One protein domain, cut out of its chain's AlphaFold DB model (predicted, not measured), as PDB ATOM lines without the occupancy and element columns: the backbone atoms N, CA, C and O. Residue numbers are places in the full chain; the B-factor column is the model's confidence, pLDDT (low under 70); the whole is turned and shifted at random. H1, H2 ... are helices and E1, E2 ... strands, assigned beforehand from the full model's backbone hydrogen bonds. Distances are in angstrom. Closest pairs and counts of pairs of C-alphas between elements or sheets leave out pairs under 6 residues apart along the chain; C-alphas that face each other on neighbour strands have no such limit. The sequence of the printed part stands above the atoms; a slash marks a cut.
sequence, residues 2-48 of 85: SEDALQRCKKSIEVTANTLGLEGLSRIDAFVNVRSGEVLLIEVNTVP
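AT A GLANCE: This is residues 2 to 48 of the 85 residues of the protein "ATP-grasp domain-containing protein" of Arundo donax (UniProt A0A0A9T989). What does the printed part look like? It is one long helix, H1, with a two-stranded hairpin, E1 and E2, packed along it, so that the helix and the hairpin make two layers. The links at residues 20 to 26 and 33 to 38 lie toward opposite ends of the elongated whole. What is it made of? The printed part has 47 residues with one named helix and two named strands, in the order H1, E1, E2; the sheet has the order E1 - E2 and is antiparallel, and the class is mixed, helices and strands. How large is it? It is compact, with a radius of gyration of the C-alphas of 10.8 A, and its C-alphas span 30 by 16 by 14 A.

HOW THE PARTS SIT: How near does H1, residues 3 to 19, come to the strands? Its closest C-alphas to E1, residues 27 to 32, are those of Cys 9 and Val 32, 7.1 A apart. To E2, residues 39 to 45, they are those of Cys 9 and Val 39, 6.1 A apart. Which part of H1 is near the sheet? C-alphas of its residues 5 to 17 come within 10 A of the strands, in 14 pairs with E2 and 12 with E1. How do the two strands pair? E1 and E2 are a hairpin of antiparallel neighbours, with 160 degrees between their directions. N 29 and O 43 are 3.0 A apart and N 40 and O 31 are 2.9 A apart, both within hydrogen-bond range. What does the backbone of H1 show? Every O i to N i+4 pair inside it is within hydrogen-bond range.

IN THESE COORDINATES: Where does H1 run? It begins at C-alpha 3, at (47.531, -22.256, -10.601), and ends at C-alpha 19, 24.2 A away. Where are the strands? E1 has six residues, 27 to 32, and is 15.0 A long from first to last C-alpha. E2 has seven residues, 39 to 45, is 16.4 A long, and ends at C-alpha 45, at (36.158, -45.717, -8.252).

THE WHOLE: How far does the printed part reach? The two C-alphas farthest apart are those of Gly 24 and Arg 35, 30.7 A. Is any link long, or is there a cut? The links from H1 to E1 and from E1 to E2 are short, with 7 and 6 residues, and the printed part has no cut. Where is the confidence low? No printed residue is under 70, and the mean pLDDT of the printed part of this model is 96.1.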
ATOM      1  N   SER A   2      49.075 -24.001 -14.907       94.25
ATOM      2  CA  SER A   2      48.946 -22.757 -14.131       94.25
ATOM      3  C   SER A   2      48.125 -22.999 -12.864       94.25
ATOM      4  O   SER A   2      47.310 -23.923 -12.835       94.25
ATOM      5  N   GLU A   3      48.311 -22.164 -11.841       94.94
ATOM      6  CA  GLU A   3      47.531 -22.256 -10.601       94.94
ATOM      7  C   GLU A   3      46.026 -22.161 -10.892       94.94
ATOM      8  O   GLU A   3      45.253 -23.011 -10.466       94.94
ATOM      9  N   ASP A   4      45.615 -21.226 -11.752       96.31
ATOM     10  CA  ASP A   4      44.214 -21.078 -12.156       96.31
ATOM     11  C   ASP A   4      43.633 -22.340 -12.810       96.31
ATOM     12  O   ASP A   4      42.486 -22.715 -12.557       96.31
ATOM     13  N   ALA A   5      44.405 -23.006 -13.675       95.62
ATOM     14  CA  ALA A   5      43.966 -24.239 -14.319       95.62
ATOM     15  C   ALA A   5      43.894 -25.401 -13.312       95.62
ATOM     16  O   ALA A   5      42.969 -26.210 -13.388       95.62
ATOM     17  N   LEU A   6      44.807 -25.448 -12.333       94.94
ATOM     18  CA  LEU A   6      44.752 -26.411 -11.232       94.94
ATOM     19  C   LEU A   6      43.500 -26.212 -10.375       94.94
ATOM     20  O   LEU A   6      42.798 -27.181 -10.090       94.94
ATOM     21  N   GLN A   7      43.191 -24.969 -10.007       96.06
ATOM     22  CA  GLN A   7      42.011 -24.647  -9.208       96.06
ATOM     23  C   GLN A   7      40.712 -24.983  -9.949       96.06
ATOM     24  O   GLN A   7      39.811 -25.589  -9.369       96.06
ATOM     25  N   ARG A   8      40.627 -24.693 -11.255       96.19
ATOM     26  CA  ARG A   8      39.478 -25.100 -12.085       96.19
ATOM     27  C   ARG A   8      39.319 -26.616 -12.170       96.19
ATOM     28  O   ARG A   8      38.197 -27.115 -12.051       96.19
ATOM     29  N   CYS A   9      40.424 -27.345 -12.314       96.62
ATOM     30  CA  CYS A   9      40.414 -28.803 -12.290       96.62
ATOM     31  C   CYS A   9      39.870 -29.322 -10.951       96.62
ATOM     32  O   CYS A   9      38.904 -30.081 -10.937       96.62
ATOM     33  N   LYS A  10      40.433 -28.867  -9.823       95.38
ATOM     34  CA  LYS A  10      39.988 -29.264  -8.477       95.38
ATOM     35  C   LYS A  10      38.502 -28.973  -8.266       95.38
ATOM     36  O   LYS A  10      37.777 -29.849  -7.798       95.38
ATOM     37  N   LYS A  11      38.026 -27.795  -8.689       97.25
ATOM     38  CA  LYS A  11      36.609 -27.436  -8.558       97.25
ATOM     39  C   LYS A  11      35.694 -28.341  -9.382       97.25
ATOM     40  O   LYS A  11      34.633 -28.729  -8.906       97.25
ATOM     41  N   SER A  12      36.108 -28.708 -10.592       97.06
ATOM     42  CA  SER A  12      35.339 -29.613 -11.459       97.06
ATOM     43  C   SER A  12      35.233 -31.023 -10.865       97.06
ATOM     44  O   SER A  12      34.167 -31.637 -10.908       97.06
ATOM     45  N   ILE A  13      36.317 -31.515 -10.255       97.19
ATOM     46  CA  ILE A  13      36.333 -32.794  -9.534       97.19
ATOM     47  C   ILE A  13      35.401 -32.746  -8.311       97.19
ATOM     48  O   ILE A  13      34.598 -33.656  -8.131       97.19
ATOM     49  N   GLU A  14      35.433 -31.665  -7.523       97.06
ATOM     50  CA  GLU A  14      34.538 -31.461  -6.370       97.06
ATOM     51  C   GLU A  14      33.057 -31.433  -6.787       97.06
ATOM     52  O   GLU A  14      32.223 -32.119  -6.197       97.06
ATOM     53  N   VAL A  15      32.720 -30.683  -7.845       97.44
ATOM     54  CA  VAL A  15      31.354 -30.630  -8.395       97.44
ATOM     55  C   VAL A  15      30.900 -32.016  -8.847       97.44
ATOM     56  O   VAL A  15      29.769 -32.406  -8.560       97.44
ATOM     57  N   THR A  16      31.776 -32.779  -9.502       97.31
ATOM     58  CA  THR A  16      31.483 -34.151  -9.936       97.31
ATOM     59  C   THR A  16      31.194 -35.056  -8.738       97.31
ATOM     60  O   THR A  16      30.175 -35.743  -8.731       97.31
ATOM     61  N   ALA A  17      32.038 -35.017  -7.702       97.38
ATOM     62  CA  ALA A  17      31.865 -35.826  -6.497       97.38
ATOM     63  C   ALA A  17      30.534 -35.534  -5.788       97.38
ATOM     64  O   ALA A  17      29.780 -36.460  -5.493       97.38
ATOM     65  N   ASN A  18      30.208 -34.253  -5.598       97.19
ATOM     66  CA  ASN A  18      28.959 -33.832  -4.963       97.19
ATOM     67  C   ASN A  18      27.728 -34.202  -5.803       97.19
ATOM     68  O   ASN A  18      26.730 -34.670  -5.264       97.19
ATOM     69  N   THR A  19      27.799 -34.029  -7.126       97.75
ATOM     70  CA  THR A  19      26.686 -34.353  -8.039       97.75
ATOM     71  C   THR A  19      26.374 -35.848  -8.036       97.75
ATOM     72  O   THR A  19      25.214 -36.239  -8.128       97.75
ATOM     73  N   LEU A  20      27.402 -36.689  -7.910       97.25
ATOM     74  CA  LEU A  20      27.259 -38.143  -7.844       97.25
ATOM     75  C   LEU A  20      26.936 -38.662  -6.434       97.25
ATOM     76  O   LEU A  20      26.759 -39.868  -6.274       97.25
ATOM     77  N   GLY A  21      26.868 -37.790  -5.421       96.62
ATOM     78  CA  GLY A  21      26.636 -38.190  -4.032       96.62
ATOM     79  C   GLY A  21      27.744 -39.090  -3.483       96.62
ATOM     80  O   GLY A  21      27.461 -40.056  -2.778       96.62
ATOM     81  N   LEU A  22      28.999 -38.834  -3.868       95.94
ATOM     82  CA  LEU A  22      30.133 -39.602  -3.363       95.94
ATOM     83  C   LEU A  22      30.423 -39.217  -1.919       95.94
ATOM     84  O   LEU A  22      30.500 -38.038  -1.579       95.94
ATOM     85  N   GLU A  23      30.653 -40.225  -1.091       93.44
ATOM     86  CA  GLU A  23      30.891 -40.052   0.333       93.44
ATOM     87  C   GLU A  23      32.013 -40.966   0.819       93.44
ATOM     88  O   GLU A  23      32.338 -41.978   0.193       93.44
ATOM     89  N   GLY A  24      32.611 -40.611   1.956       92.38
ATOM     90  CA  GLY A  24      33.738 -41.345   2.513       92.38
ATOM     91  C   GLY A  24      34.985 -41.190   1.648       92.38
ATOM     92  O   GLY A  24      35.662 -40.165   1.725       92.38
ATOM     93  N   LEU A  25      35.310 -42.209   0.846       91.44
ATOM     94  CA  LEU A  25      36.474 -42.189  -0.038       91.44
ATOM     95  C   LEU A  25      36.105 -42.601  -1.466       91.44
ATOM     96  O   LEU A  25      35.344 -43.536  -1.676       91.44
ATOM     97  N   SER A  26      36.667 -41.916  -2.457       94.94
ATOM     98  CA  SER A  26      36.533 -42.276  -3.868       94.94
ATOM     99  C   SER A  26      37.743 -41.769  -4.645       94.94
ATOM    100  O   SER A  26      38.356 -40.767  -4.267       94.94
ATOM    101  N   ARG A  27      38.097 -42.459  -5.732       96.44
ATOM    102  CA  ARG A  27      39.096 -41.984  -6.697       96.44
ATOM    103  C   ARG A  27      38.397 -41.624  -8.001       96.44
ATOM    104  O   ARG A  27      37.755 -42.472  -8.615       96.44
ATOM    105  N   ILE A  28      38.556 -40.374  -8.423       96.88
ATOM    106  CA  ILE A  28      38.052 -39.879  -9.702       96.88
ATOM    107  C   ILE A  28      39.216 -39.823 -10.685       96.88
ATOM    108  O   ILE A  28      40.160 -39.058 -10.483       96.88
ATOM    109  N   ASP A  29      39.123 -40.613 -11.750       97.31
ATOM    110  CA  ASP A  29      40.116 -40.629 -12.818       97.31
ATOM    111  C   ASP A  29      39.628 -39.747 -13.967       97.31
ATOM    112  O   ASP A  29      38.476 -39.839 -14.404       97.31
ATOM    113  N   ALA A  30      40.495 -38.862 -14.455       97.25
ATOM    114  CA  ALA A  30      40.133 -37.895 -15.481       97.25
ATOM    115  C   ALA A  30      41.323 -37.492 -16.356       97.25
ATOM    116  O   ALA A  30      42.473 -37.474 -15.911       97.25
ATOM    117  N   PHE A  31      41.029 -37.087 -17.590       97.88
ATOM    118  CA  PHE A  31      41.952 -36.302 -18.400       97.88
ATOM    119  C   PHE A  31      41.783 -34.817 -18.088       97.88
ATOM    120  O   PHE A  31      40.664 -34.337 -17.914       97.88
ATOM    121  N   VAL A  32      42.894 -34.080 -18.059       96.94
ATOM    122  CA  VAL A  32      42.892 -32.639 -17.787       96.94
ATOM    123  C   VAL A  32      43.612 -31.899 -18.901       96.94
ATOM    124  O   VAL A  32      44.765 -32.196 -19.226       96.94
ATOM    125  N   ASN A  33      42.966 -30.881 -19.460       96.75
ATOM    126  CA  ASN A  33      43.642 -29.936 -20.333       96.75
ATOM    127  C   ASN A  33      44.529 -29.010 -19.488       96.75
ATOM    128  O   ASN A  33      44.045 -28.128 -18.785       96.75
ATOM    129  N   VAL A  34      45.850 -29.166 -19.589       94.88
ATOM    130  CA  VAL A  34      46.826 -28.445 -18.746       94.88
ATOM    131  C   VAL A  34      46.858 -26.923 -18.937       94.88
ATOM    132  O   VAL A  34      47.508 -26.232 -18.148       94.88
ATOM    133  N   ARG A  35      46.216 -26.396 -19.991       94.19
ATOM    134  CA  ARG A  35      46.114 -24.954 -20.265       94.19
ATOM    135  C   ARG A  35      44.812 -24.371 -19.722       94.19
ATOM    136  O   ARG A  35      44.844 -23.328 -19.078       94.19
ATOM    137  N   SER A  36      43.677 -25.025 -19.980       94.62
ATOM    138  CA  SER A  36      42.361 -24.522 -19.565       94.62
ATOM    139  C   SER A  36      41.945 -24.994 -18.171       94.62
ATOM    140  O   SER A  36      41.251 -24.255 -17.477       94.62
ATOM    141  N   GLY A  37      42.393 -26.167 -17.724       95.12
ATOM    142  CA  GLY A  37      41.882 -26.848 -16.529       95.12
ATOM    143  C   GLY A  37      40.575 -27.607 -16.772       95.12
ATOM    144  O   GLY A  37      39.952 -28.050 -15.814       95.12
ATOM    145  N   GLU A  38      40.145 -27.733 -18.032       95.69
ATOM    146  CA  GLU A  38      38.991 -28.548 -18.423       95.69
ATOM    147  C   GLU A  38      39.239 -30.022 -18.086       95.69
ATOM    148  O   GLU A  38      40.327 -30.544 -18.341       95.69
ATOM    149  N   VAL A  39      38.221 -30.669 -17.519       97.31
ATOM    150  CA  VAL A  39      38.270 -32.047 -17.027       97.31
ATOM    151  C   VAL A  39      37.337 -32.916 -17.864       97.31
ATOM    152  O   VAL A  39      36.151 -32.618 -17.981       97.31
ATOM    153  N   LEU A  40      37.865 -34.013 -18.405       97.56
ATOM    154  CA  LEU A  40      37.091 -35.080 -19.035       97.56
ATOM    155  C   LEU A  40      37.136 -36.311 -18.128       97.56
ATOM    156  O   LEU A  40      38.197 -36.908 -17.939       97.56
ATOM    157  N   LEU A  41      35.988 -36.666 -17.551       97.25
ATOM    158  CA  LEU A  41      35.854 -37.799 -16.636       97.25
ATOM    159  C   LEU A  41      36.094 -39.127 -17.371       97.25
ATOM    160  O   LEU A  41      35.532 -39.344 -18.443       97.25
ATOM    161  N   ILE A  42      36.905 -40.010 -16.785       97.75
ATOM    162  CA  ILE A  42      37.114 -41.383 -17.268       97.75
ATOM    163  C   ILE A  42      36.208 -42.324 -16.478       97.75
ATOM    164  O   ILE A  42      35.318 -42.953 -17.042       97.75
ATOM    165  N   GLU A  43      36.428 -42.394 -15.165       97.31
ATOM    166  CA  GLU A  43      35.680 -43.259 -14.260       97.31
ATOM    167  C   GLU A  43      35.698 -42.737 -12.820       97.31
ATOM    168  O   GLU A  43      36.511 -41.890 -12.437       97.31
ATOM    169  N   VAL A  44      34.794 -43.287 -12.012       97.56
ATOM    170  CA  VAL A  44      34.730 -43.061 -10.570       97.56
ATOM    171  C   VAL A  44      34.850 -44.402  -9.864       97.56
ATOM    172  O   VAL A  44      33.980 -45.262  -9.979       97.56
ATOM    173  N   ASN A  45      35.919 -44.557  -9.093       97.06
ATOM    174  CA  ASN A  45      36.158 -45.717  -8.252       97.06
ATOM    175  C   ASN A  45      35.640 -45.416  -6.843       97.06
ATOM    176  O   ASN A  45      36.362 -44.842  -6.026       97.06
ATOM    177  N   THR A  46      34.398 -45.815  -6.562       94.94
ATOM    178  CA  THR A  46      33.755 -45.630  -5.246       94.94
ATOM    179  C   THR A  46      34.438 -46.414  -4.128       94.94
ATOM    180  O   THR A  46      34.357 -46.030  -2.971       94.94
ATOM    181  N   VAL A  47      35.141 -47.499  -4.468       93.25
ATOM    182  CA  VAL A  47      36.043 -48.219  -3.565       93.25
ATOM    183  C   VAL A  47      37.353 -48.462  -4.317       93.25
ATOM    184  O   VAL A  47      37.471 -49.450  -5.046       93.25
ATOM    185  N   PRO A  48      38.331 -47.544  -4.226       93.00
ATOM    186  CA  PRO A  48      39.604 -47.705  -4.911       93.00
ATOM    187  C   PRO A  48      40.475 -48.775  -4.237       93.00
ATOM    188  O   PRO A  48      40.192 -49.259  -3.141       93.00
TER     189      PRO A  48